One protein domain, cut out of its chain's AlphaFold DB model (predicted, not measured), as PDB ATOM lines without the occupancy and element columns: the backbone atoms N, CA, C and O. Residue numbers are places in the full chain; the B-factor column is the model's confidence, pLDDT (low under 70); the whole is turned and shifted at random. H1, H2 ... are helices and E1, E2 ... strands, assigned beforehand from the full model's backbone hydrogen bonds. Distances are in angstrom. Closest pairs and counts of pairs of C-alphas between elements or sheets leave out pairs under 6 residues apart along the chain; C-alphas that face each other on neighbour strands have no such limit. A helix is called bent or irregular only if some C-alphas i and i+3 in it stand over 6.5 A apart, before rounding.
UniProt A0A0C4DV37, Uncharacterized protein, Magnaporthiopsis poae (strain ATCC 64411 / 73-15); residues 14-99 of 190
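AT A GLANCE: This is residues 14 to 99 of the 190 residues of an uncharacterized protein of Magnaporthiopsis poae (strain ATCC 64411 / 73-15) (UniProt A0A0C4DV37). A twisted four-stranded antiparallel sheet is the middle layer, with helix H2 over one face and the irregular helix H3 over the other; short H1 only grazes the sheet. The printed part has 86 residues, with three named helices and four named strands, in the order H1, H2, E1, E2, H3, E3, E4; the class is mixed. The sheet order is E1, E2, E4, E3. The whole is compact, with a radius of gyration of the C-alphas of 12.2 A and spans of 34 by 28 by 18 A.

IN THESE COORDINATES: Find C-alpha 19 at (128.884, 101.650, 139.072); from there H1 runs to residue 22, 4.9 A. H2 is residues 32 to 41, 14.3 A. Next come E1, residues 56 to 58, 6.6 A, and E2, residues 63 to 68, 16.7 A. H3, residues 73 to 82, 14.7 A, is irregular: C-alphas 78 and 81 are 8.2 A apart. E3, residues 83 to 89, spans 17.8 A; E4, residues 92 to 98, spans 19.7 A and ends at (130.769, 96.543, 145.764).

HOW THE PARTS SIT: Look within hydrogen-bond range for N 58 and O 63, 2.8 A, in the hairpin E1 and E2; N 66 and O 95, 3.0 A, between antiparallel E2 and E4; and N 94 and O 87, 2.8 A, in the hairpin E3 and E4. H2 is on the sheet; its closest C-alphas to E1 are Asn 39 and Val 56, 5.9 A. H3, on the opposite face, completes three layers, helices on both faces, at a height over the sheet of 8.5 A. E2, H3, E3 form a split strand-helix-strand unit, E4 between its strands, with a right-handed crossover. H1 grazes the sheet with residues 19 to 21; its closest C-alphas to E3 are Phe 20 and Phe 84, 6.1 A. Every O i to N i+4 pair is within hydrogen-bond range in H2, 4 of 6 in H3; H1 is too short for one.

THE WHOLE: The farthest C-alphas, Glu 17 and Arg 45, are 34.9 A apart. The printed part has no cut; the link H2 to E1 is long, 14 residues. Residue 45 and residues 73 to 82 have pLDDT under 70.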
ATOM      1  N   GLY A  14     132.133 110.200 147.379       88.00
ATOM      2  CA  GLY A  14     131.784 109.239 146.335       88.00
ATOM      3  C   GLY A  14     132.668 109.373 145.096       88.00
ATOM      4  O   GLY A  14     133.125 110.467 144.769       88.00
ATOM      5  N   PHE A  15     132.867 108.267 144.381       87.06
ATOM      6  CA  PHE A  15     133.516 108.225 143.071       87.06
ATOM      7  C   PHE A  15     132.443 108.211 141.973       87.06
ATOM      8  O   PHE A  15     131.831 107.162 141.761       87.06
ATOM      9  N   PRO A  16     132.191 109.333 141.265       84.19
ATOM     10  CA  PRO A  16     131.057 109.450 140.338       84.19
ATOM     11  C   PRO A  16     131.068 108.439 139.186       84.19
ATOM     12  O   PRO A  16     130.010 108.056 138.699       84.19
ATOM     13  N   GLU A  17     132.257 107.986 138.786       79.75
ATOM     14  CA  GLU A  17     132.439 106.998 137.716       79.75
ATOM     15  C   GLU A  17     132.260 105.548 138.180       79.75
ATOM     16  O   GLU A  17     132.298 104.627 137.368       79.75
ATOM     17  N   SER A  18     132.073 105.313 139.480       79.06
ATOM     18  CA  SER A  18     131.795 103.967 139.974       79.06
ATOM     19  C   SER A  18     130.378 103.520 139.604       79.06
ATOM     20  O   SER A  18     129.446 104.331 139.512       79.06
ATOM     21  N   CYS A  19     130.181 102.205 139.459       78.38
ATOM     22  CA  CYS A  19     128.884 101.650 139.072       78.38
ATOM     23  C   CYS A  19     127.760 101.995 140.062       78.38
ATOM     24  O   CYS A  19     126.606 102.078 139.665       78.38
ATOM     25  N   PHE A  20     128.076 102.297 141.327       82.19
ATOM     26  CA  PHE A  20     127.085 102.749 142.306       82.19
ATOM     27  C   PHE A  20     126.326 104.002 141.858       82.19
ATOM     28  O   PHE A  20     125.097 104.044 141.949       82.19
ATOM     29  N   PHE A  21     127.051 105.013 141.371       82.88
ATOM     30  CA  PHE A  21     126.459 106.277 140.936       82.88
ATOM     31  C   PHE A  21     125.943 106.196 139.500       82.88
ATOM     32  O   PHE A  21     124.864 106.717 139.221       82.88
ATOM     33  N   GLN A  22     126.650 105.490 138.611       84.38
ATOM     34  CA  GLN A  22     126.205 105.294 137.228       84.38
ATOM     35  C   GLN A  22     124.892 104.495 137.144       84.38
ATOM     36  O   GLN A  22     124.010 104.844 136.361       84.38
ATOM     37  N   GLU A  23     124.717 103.475 137.990       85.56
ATOM     38  CA  GLU A  23     123.476 102.690 138.087       85.56
ATOM     39  C   GLU A  23     122.415 103.344 138.987       85.56
ATOM     40  O   GLU A  23     121.328 102.795 139.154       85.56
ATOM     41  N   GLN A  24     122.709 104.511 139.575       89.50
ATOM     42  CA  GLN A  24     121.792 105.264 140.439       89.50
ATOM     43  C   GLN A  24     121.240 104.428 141.608       89.50
ATOM     44  O   GLN A  24     120.066 104.541 141.967       89.50
ATOM     45  N   ARG A  25     122.089 103.597 142.231       87.19
ATOM     46  CA  ARG A  25     121.679 102.690 143.323       87.19
ATOM     47  C   ARG A  25     121.124 103.444 144.533       87.19
ATOM     48  O   ARG A  25     120.221 102.958 145.209       87.19
ATOM     49  N   ALA A  26     121.663 104.631 144.799       92.25
ATOM     50  CA  ALA A  26     121.158 105.609 145.754       92.25
ATOM     51  C   ALA A  26     121.713 107.004 145.407       92.25
ATOM     52  O   ALA A  26     122.737 107.101 144.729       92.25
ATOM     53  N   PRO A  27     121.089 108.095 145.893       90.44
ATOM     54  CA  PRO A  27     121.600 109.450 145.666       90.44
ATOM     55  C   PRO A  27     122.931 109.732 146.381       90.44
ATOM     56  O   PRO A  27     123.641 110.658 145.998       90.44
ATOM     57  N   ALA A  28     123.263 108.967 147.425       93.44
ATOM     58  CA  ALA A  28     124.499 109.094 148.189       93.44
ATOM     59  C   ALA A  28     124.868 107.766 148.866       93.44
ATOM     60  O   ALA A  28     124.022 106.885 149.048       93.44
ATOM     61  N   LEU A  29     126.135 107.641 149.262       95.50
ATOM     62  CA  LEU A  29     126.600 106.558 150.127       95.50
ATOM     63  C   LEU A  29     126.127 106.795 151.575       95.50
ATOM     64  O   LEU A  29     126.031 107.952 151.989       95.50
ATOM     65  N   PRO A  30     125.879 105.734 152.369       96.31
ATOM     66  CA  PRO A  30     125.553 105.878 153.785       96.31
ATOM     67  C   PRO A  30     126.657 106.615 154.546       96.31
ATOM     68  O   PRO A  30     127.842 106.318 154.389       96.31
ATOM     69  N   SER A  31     126.286 107.537 155.422       96.69
ATOM     70  CA  SER A  31     127.232 108.245 156.282       96.69
ATOM     71  C   SER A  31     127.922 107.301 157.287       96.69
ATOM     72  O   SER A  31     127.374 106.258 157.658       96.69
ATOM     73  N   PRO A  32     129.113 107.653 157.805       96.31
ATOM     74  CA  PRO A  32     129.816 106.887 158.835       96.31
ATOM     75  C   PRO A  32     128.973 106.592 160.084       96.31
ATOM     76  O   PRO A  32     129.098 105.521 160.685       96.31
ATOM     77  N   SER A  33     128.096 107.515 160.485       94.62
ATOM     78  CA  SER A  33     127.173 107.312 161.606       94.62
ATOM     79  C   SER A  33     126.100 106.270 161.281       94.62
ATOM     80  O   SER A  33     125.855 105.392 162.110       94.62
ATOM     81  N   GLU A  34     125.526 106.300 160.077       95.88
ATOM     82  CA  GLU A  34     124.585 105.280 159.595       95.88
ATOM     83  C   GLU A  34     125.253 103.907 159.495       95.88
ATOM     84  O   GLU A  34     124.694 102.922 159.973       95.88
ATOM     85  N   VAL A  35     126.485 103.829 158.974       94.94
ATOM     86  CA  VAL A  35     127.268 102.580 158.920       94.94
ATOM     87  C   VAL A  35     127.463 102.000 160.323       94.94
ATOM     88  O   VAL A  35     127.211 100.815 160.551       94.94
ATOM     89  N   ARG A  36     127.858 102.823 161.303       93.12
ATOM     90  CA  ARG A  36     127.991 102.375 162.699       93.12
ATOM     91  C   ARG A  36     126.654 101.927 163.290       93.12
ATOM     92  O   ARG A  36     126.622 100.914 163.985       93.12
ATOM     93  N   ALA A  37     125.564 102.642 163.010       93.25
ATOM     94  CA  ALA A  37     124.229 102.270 163.470       93.25
ATOM     95  C   ALA A  37     123.782 100.915 162.893       93.25
ATOM     96  O   ALA A  37     123.281 100.074 163.638       93.25
ATOM     97  N   LEU A  38     124.035 100.665 161.605       92.06
ATOM     98  CA  LEU A  38     123.766  99.379 160.954       92.06
ATOM     99  C   LEU A  38     124.577  98.240 161.586       92.06
ATOM    100  O   LEU A  38     124.043  97.156 161.818       92.06
ATOM    101  N   ASN A  39     125.845  98.481 161.923       88.38
ATOM    102  CA  ASN A  39     126.673  97.464 162.573       88.38
ATOM    103  C   ASN A  39     126.224  97.153 164.008       88.38
ATOM    104  O   ASN A  39     126.290  96.012 164.457       88.38
ATOM    105  N   LEU A  40     125.744  98.160 164.741       87.69
ATOM    106  CA  LEU A  40     125.142  97.949 166.059       87.69
ATOM    107  C   LEU A  40     123.869  97.098 165.953       87.69
ATOM    108  O   LEU A  40     123.672  96.187 166.755       87.69
ATOM    109  N   GLN A  41     123.032  97.367 164.949       88.25
ATOM    110  CA  GLN A  41     121.787  96.631 164.714       88.25
ATOM    111  C   GLN A  41     122.020  95.171 164.310       88.25
ATOM    112  O   GLN A  41     121.196  94.320 164.635       88.25
ATOM    113  N   SER A  42     123.136  94.854 163.646       79.06
ATOM    114  CA  SER A  42     123.432  93.479 163.226       79.06
ATOM    115  C   SER A  42     123.769  92.538 164.390       79.06
ATOM    116  O   SER A  42     123.830  91.324 164.198       79.06
ATOM    117  N   GLY A  43     124.016  93.070 165.595       73.12
ATOM    118  CA  GLY A  43     124.366  92.275 166.775       73.12
ATOM    119  C   GLY A  43     125.756  91.630 166.708       73.12
ATOM    120  O   GLY A  43     126.086  90.778 167.538       73.12
ATOM    121  N   ASN A  44     126.595  92.022 165.742       71.94
ATOM    122  CA  ASN A  44     127.944  91.485 165.595       71.94
ATOM    123  C   ASN A  44     128.801  91.839 166.817       71.94
ATOM    124  O   ASN A  44     129.041  93.009 167.106       71.94
ATOM    125  N   ARG A  45     129.357  90.824 167.494       69.44
ATOM    126  CA  ARG A  45     130.200  91.013 168.696       69.44
ATOM    127  C   ARG A  45     131.417  91.910 168.462       69.44
ATOM    128  O   ARG A  45     131.892  92.542 169.399       69.44
ATOM    129  N   ARG A  46     131.933  91.955 167.229       71.75
ATOM    130  CA  ARG A  46     133.034  92.844 166.836       71.75
ATOM    131  C   ARG A  46     132.554  94.178 166.259       71.75
ATOM    132  O   ARG A  46     133.392  95.036 166.050       71.75
ATOM    133  N   GLY A  47     131.258  94.411 166.042       70.38
ATOM    134  CA  GLY A  47     130.745  95.626 165.387       70.38
ATOM    135  C   GLY A  47     131.068  96.940 166.116       70.38
ATOM    136  O   GLY A  47     131.166  97.998 165.499       70.38
ATOM    137  N   THR A  48     131.319  96.878 167.426       79.56
ATOM    138  CA  THR A  48     131.733  98.027 168.250       79.56
ATOM    139  C   THR A  48     133.248  98.218 168.338       79.56
ATOM    140  O   THR A  48     133.696  99.224 168.893       79.56
ATOM    141  N   ASN A  49     134.054  97.294 167.798       84.38
ATOM    142  CA  ASN A  49     135.511  97.387 167.853       84.38
ATOM    143  C   ASN A  49     135.983  98.692 167.188       84.38
ATOM    144  O   ASN A  49     135.480  99.097 166.139       84.38
ATOM    145  N   PHE A  50     136.922  99.387 167.832       86.00
ATOM    146  CA  PHE A  50     137.423 100.664 167.329       86.00
ATOM    147  C   PHE A  50     138.333 100.503 166.110       86.00
ATOM    148  O   PHE A  50     138.188 101.217 165.120       86.00
ATOM    149  N   ARG A  51     139.257  99.545 166.188       80.50
ATOM    150  CA  ARG A  51     140.292  99.310 165.181       80.50
ATOM    151  C   ARG A  51     139.773  98.518 163.996       80.50
ATOM    152  O   ARG A  51     140.014  98.913 162.864       80.50
ATOM    153  N   ARG A  52     139.060  97.424 164.276       79.12
ATOM    154  CA  ARG A  52     138.642  96.415 163.292       79.12
ATOM    155  C   ARG A  52     137.226  95.907 163.569       79.12
ATOM    156  O   ARG A  52     137.048  94.771 164.025       79.12
ATOM    157  N   PRO A  53     136.207  96.763 163.411       82.06
ATOM    158  CA  PRO A  53     134.829  96.319 163.474       82.06
ATOM    159  C   PRO A  53     134.500  95.336 162.350       82.06
ATOM    160  O   PRO A  53     135.131  95.340 161.297       82.06
ATOM    161  N   SER A  54     133.496  94.484 162.576       79.94
ATOM    162  CA  SER A  54     132.957  93.645 161.500       79.94
ATOM    163  C   SER A  54     132.461  94.538 160.360       79.94
ATOM    164  O   SER A  54     131.796  95.532 160.643       79.94
ATOM    165  N   PRO A  55     132.722  94.215 159.092       83.69
ATOM    166  CA  PRO A  55     132.165  94.988 157.990       83.69
ATOM    167  C   PRO A  55     130.645  94.958 157.939       83.69
ATOM    168  O   PRO A  55     129.994  94.008 158.385       83.69
ATOM    169  N   VAL A  56     130.091  96.008 157.346       86.75
ATOM    170  CA  VAL A  56     128.649  96.195 157.201       86.75
ATOM    171  C   VAL A  56     128.243  95.843 155.781       86.75
ATOM    172  O   VAL A  56     128.781  96.385 154.819       86.75
ATOM    173  N   LYS A  57     127.271  94.942 155.654       85.38
ATOM    174  CA  LYS A  57     126.640  94.590 154.379       85.38
ATOM    175  C   LYS A  57     125.328  95.355 154.253       85.38
ATOM    176  O   LYS A  57     124.512  95.311 155.170       85.38
ATOM    177  N   VAL A  58     125.102  95.992 153.108       85.94
ATOM    178  CA  VAL A  58     123.833  96.644 152.753       85.94
ATOM    179  C   VAL A  58     123.345  96.057 151.422       85.94
ATOM    180  O   VAL A  58     123.573  96.647 150.363       85.94
ATOM    181  N   PRO A  59     122.692  94.876 151.442       83.38
ATOM    182  CA  PRO A  59     122.328  94.153 150.221       83.38
ATOM    183  C   PRO A  59     121.429  94.945 149.272       83.38
ATOM    184  O   PRO A  59     121.621  94.881 148.064       83.38
ATOM    185  N   ALA A  60     120.511  95.754 149.811       86.69
ATOM    186  CA  ALA A  60     119.625  96.608 149.016       86.69
ATOM    187  C   ALA A  60     120.376  97.618 148.127       86.69
ATOM    188  O   ALA A  60     119.813  98.101 147.154       86.69
ATOM    189  N   LEU A  61     121.635  97.923 148.456       86.06
ATOM    190  CA  LEU A  61     122.501  98.827 147.699       86.06
ATOM    191  C   LEU A  61     123.631  98.095 146.957       86.06
ATOM    192  O   LEU A  61     124.468  98.743 146.327       86.06
ATOM    193  N   GLY A  62     123.711  96.763 147.068       82.62
ATOM    194  CA  GLY A  62     124.872  96.003 146.601       82.62
ATOM    195  C   GLY A  62     126.177  96.560 147.180       82.62
ATOM    196  O   GLY A  62     127.151  96.717 146.446       82.62
ATOM    197  N   LEU A  63     126.172  96.922 148.469       84.94
ATOM    198  CA  LEU A  63     127.245  97.667 149.131       84.94
ATOM    199  C   LEU A  63     127.832  96.882 150.311       84.94
ATOM    200  O   LEU A  63     127.102  96.353 151.157       84.94
ATOM    201  N   LEU A  64     129.159  96.856 150.384       86.75
ATOM    202  CA  LEU A  64     129.938  96.414 151.532       86.75
ATOM    203  C   LEU A  64     130.745  97.608 152.051       86.75
ATOM    204  O   LEU A  64     131.338  98.349 151.268       86.75
ATOM    205  N   VAL A  65     130.771  97.799 153.368       88.81
ATOM    206  CA  VAL A  65     131.558  98.862 153.999       88.81
ATOM    207  C   VAL A  65     132.545  98.257 154.983       88.81
ATOM    208  O   VAL A  65     132.151  97.670 155.999       88.81
ATOM    209  N   LYS A  66     133.834  98.436 154.689       87.69
ATOM    210  CA  LYS A  66     134.933  98.198 155.627       87.69
ATOM    211  C   LYS A  66     135.239  99.506 156.337       87.69
ATOM    212  O   LYS A  66     135.301 100.553 155.704       87.69
ATOM    213  N   TYR A  67     135.405  99.467 157.652       89.50
ATOM    214  CA  TYR A  67     135.776 100.661 158.401       89.50
ATOM    215  C   TYR A  67     136.552 100.313 159.661       89.50
ATOM    216  O   TYR A  67     136.482  99.181 160.129       89.50
ATOM    217  N   GLY A  68     137.278 101.276 160.221       90.12
ATOM    218  CA  GLY A  68     138.096 101.064 161.412       90.12
ATOM    219  C   GLY A  68     139.305 101.988 161.474       90.12
ATOM    220  O   GLY A  68     139.634 102.664 160.506       90.12
ATOM    221  N   ALA A  69     139.966 102.031 162.629       87.69
ATOM    222  CA  ALA A  69     141.193 102.816 162.795       87.69
ATOM    223  C   ALA A  69     142.407 102.222 162.064       87.69
ATOM    224  O   ALA A  69     143.389 102.923 161.855       87.69
ATOM    225  N   ASP A  70     142.337 100.942 161.694       82.69
ATOM    226  CA  ASP A  70     143.397 100.270 160.943       82.69
ATOM    227  C   ASP A  70     143.136 100.297 159.418       82.69
ATOM    228  O   ASP A  70     143.909  99.725 158.658       82.69
ATOM    229  N   VAL A  71     142.062 100.957 158.959       81.62
ATOM    230  CA  VAL A  71     141.838 101.227 157.529       81.62
ATOM    231  C   VAL A  71     142.803 102.319 157.085       81.62
ATOM    232  O   VAL A  71     142.843 103.392 157.689       81.62
ATOM    233  N   THR A  72     143.586 102.048 156.043       75.88
ATOM    234  CA  THR A  72     144.670 102.934 155.593       75.88
ATOM    235  C   THR A  72     144.426 103.482 154.192       75.88
ATOM    236  O   THR A  72     143.730 102.867 153.386       75.88
ATOM    237  N   GLN A  73     145.070 104.607 153.868       68.75
ATOM    238  CA  GLN A  73     145.096 105.152 152.507       68.75
ATOM    239  C   GLN A  73     145.657 104.140 151.491       68.75
ATOM    240  O   GLN A  73     145.144 104.029 150.387       68.75
ATOM    241  N   THR A  74     146.649 103.335 151.888       67.50
ATOM    242  CA  THR A  74     147.197 102.254 151.053       67.50
ATOM    243  C   THR A  74     146.122 101.249 150.636       67.50
ATOM    244  O   THR A  74     146.122 100.751 149.512       67.50
ATOM    245  N   GLU A  75     145.183 100.955 151.531       67.75
ATOM    246  CA  GLU A  75     144.067 100.069 151.221       67.75
ATOM    247  C   GLU A  75     143.095 100.709 150.217       67.75
ATOM    248  O   GLU A  75     142.629 100.039 149.298       67.75
ATOM    249  N   LEU A  76     142.857 102.020 150.331       66.75
ATOM    250  CA  LEU A  76     142.075 102.770 149.347       66.75
ATOM    251  C   LEU A  76     142.722 102.718 147.957       66.75
ATOM    252  O   LEU A  76     142.061 102.400 146.968       66.75
ATOM    253  N   ASP A  77     144.017 103.020 147.893       62.41
ATOM    254  CA  ASP A  77     144.756 103.174 146.640       62.41
ATOM    255  C   ASP A  77     144.886 101.841 145.887       62.41
ATOM    256  O   ASP A  77     144.823 101.807 144.658       62.41
ATOM    257  N   THR A  78     145.018 100.726 146.615       58.59
ATOM    258  CA  THR A  78     145.103  99.381 146.018       58.59
ATOM    259  C   THR A  78     143.753  98.853 145.534       58.59
ATOM    260  O   THR A  78     143.719  98.018 144.631       58.59
ATOM    261  N   GLN A  79     142.639  99.352 146.078       61.94
ATOM    262  CA  GLN A  79     141.294  98.853 145.774       61.94
ATOM    263  C   GLN A  79     140.468  99.792 144.890       61.94
ATOM    264  O   GLN A  79     139.344  99.436 144.546       61.94
ATOM    265  N   ILE A  80     140.997 100.952 144.481       64.38
ATOM    266  CA  ILE A  80     140.253 102.060 143.848       64.38
ATOM    267  C   ILE A  80     139.274 101.642 142.729       64.38
ATOM    268  O   ILE A  80     138.206 102.234 142.597       64.38
ATOM    269  N   TRP A  81     139.583 100.588 141.968       56.69
ATOM    270  CA  TRP A  81     138.757 100.077 140.865       56.69
ATOM    271  C   TRP A  81     137.459  99.372 141.291       56.69
ATOM    272  O   TRP A  81     136.548  99.249 140.476       56.69
ATOM    273  N   VAL A  82     137.353  98.918 142.544       66.56
ATOM    274  CA  VAL A  82     136.145  98.274 143.102       66.56
ATOM    275  C   VAL A  82     135.411  99.161 144.114       66.56
ATOM    276  O   VAL A  82     134.406  98.748 144.703       66.56
ATOM    277  N   LEU A  83     135.909 100.384 144.325       78.56
ATOM    278  CA  LEU A  83     135.376 101.311 145.312       78.56
ATOM    279  C   LEU A  83     134.277 102.198 144.744       78.56
ATOM    280  O   LEU A  83     134.326 102.680 143.615       78.56
ATOM    281  N   PHE A  84     133.306 102.477 145.599       85.50
ATOM    282  CA  PHE A  84     132.275 103.480 145.380       85.50
ATOM    283  C   PHE A  84     132.630 104.804 146.046       85.50
ATOM    284  O   PHE A  84     132.134 105.847 145.637       85.50
ATOM    285  N   GLY A  85     133.486 104.786 147.065       89.75
ATOM    286  CA  GLY A  85     133.917 105.992 147.753       89.75
ATOM    287  C   GLY A  85     134.609 105.695 149.071       89.75
ATOM    288  O   GLY A  85     134.869 104.538 149.417       89.75
ATOM    289  N   TRP A  86     134.879 106.755 149.824       92.75
ATOM    290  CA  TRP A  86     135.534 106.667 151.123       92.75
ATOM    291  C   TRP A  86     135.122 107.797 152.063       92.75
ATOM    292  O   TRP A  86     134.560 108.803 151.636       92.75
ATOM    293  N   ALA A  87     135.388 107.629 153.353       94.19
ATOM    294  CA  ALA A  87     135.222 108.679 154.351       94.19
ATOM    295  C   ALA A  87     136.231 108.517 155.487       94.19
ATOM    296  O   ALA A  87     136.708 107.415 155.757       94.19
ATOM    297  N   GLU A  88     136.462 109.598 156.221       93.31
ATOM    298  CA  GLU A  88     137.104 109.571 157.530       93.31
ATOM    299  C   GLU A  88     136.177 110.197 158.559       93.31
ATOM    300  O   GLU A  88     135.596 111.257 158.330       93.31
ATOM    301  N   ASP A  89     136.021 109.530 159.700       94.19
ATOM    302  CA  ASP A  89     135.188 110.033 160.786       94.19
ATOM    303  C   ASP A  89     135.628 109.441 162.128       94.19
ATOM    304  O   ASP A  89     135.768 108.224 162.278       94.19
ATOM    305  N   GLY A  90     135.867 110.303 163.121       90.44
ATOM    306  CA  GLY A  90     136.234 109.874 164.474       90.44
ATOM    307  C   GLY A  90     137.526 109.046 164.553       90.44
ATOM    308  O   GLY A  90     137.612 108.129 165.373       90.44
ATOM    309  N   GLY A  91     138.508 109.330 163.689       89.69
ATOM    310  CA  GLY A  91     139.780 108.597 163.630       89.69
ATOM    311  C   GLY A  91     139.666 107.193 163.030       89.69
ATOM    312  O   GLY A  91     140.491 106.331 163.325       89.69
ATOM    313  N   ARG A  92     138.623 106.941 162.234       91.00
ATOM    314  CA  ARG A  92     138.428 105.695 161.491       91.00
ATOM    315  C   ARG A  92     138.250 106.007 160.012       91.00
ATOM    316  O   ARG A  92     137.471 106.898 159.677       91.00
ATOM    317  N   GLY A  93     138.929 105.246 159.159       91.19
ATOM    318  CA  GLY A  93     138.672 105.236 157.723       91.19
ATOM    319  C   GLY A  93     137.467 104.356 157.399       91.19
ATOM    320  O   GLY A  93     137.181 103.399 158.125       91.19
ATOM    321  N   PHE A  94     136.762 104.690 156.323       92.44
ATOM    322  CA  PHE A  94     135.619 103.968 155.771       92.44
ATOM    323  C   PHE A  94     135.850 103.785 154.277       92.44
ATOM    324  O   PHE A  94     136.042 104.764 153.562       92.44
ATOM    325  N   ILE A  95     135.801 102.545 153.810       89.44
ATOM    326  CA  ILE A  95     135.919 102.178 152.404       89.44
ATOM    327  C   ILE A  95     134.591 101.559 151.976       89.44
ATOM    328  O   ILE A  95     134.126 100.574 152.561       89.44
ATOM    329  N   TYR A  96     133.980 102.157 150.957       89.12
ATOM    330  CA  TYR A  96     132.711 101.735 150.380       89.12
ATOM    331  C   TYR A  96     133.011 100.991 149.090       89.12
ATOM    332  O   TYR A  96     133.605 101.567 148.182       89.12
ATOM    333  N   MET A  97     132.609  99.729 148.998       84.75
ATOM    334  CA  MET A  97     132.941  98.859 147.870       84.75
ATOM    335  C   MET A  97     131.742  98.008 147.455       84.75
ATOM    336  O   MET A  97     130.774  97.855 148.209       84.75
ATOM    337  N   ALA A  98     131.804  97.444 146.251       78.75
ATOM    338  CA  ALA A  98     130.769  96.543 145.764       78.75
ATOM    339  C   ALA A  98     130.584  95.335 146.702       78.75
ATOM    340  O   ALA A  98     131.542  94.650 147.062       78.75
ATOM    341  N   LEU A  99     129.335  95.041 147.073       75.31
ATOM    342  CA  LEU A  99     128.978  93.749 147.653       75.31
ATOM    343  C   LEU A  99     128.875  92.740 146.517       75.31
ATOM    344  O   LEU A  99     127.902  92.736 145.763       75.31
TER     345      LEU A  99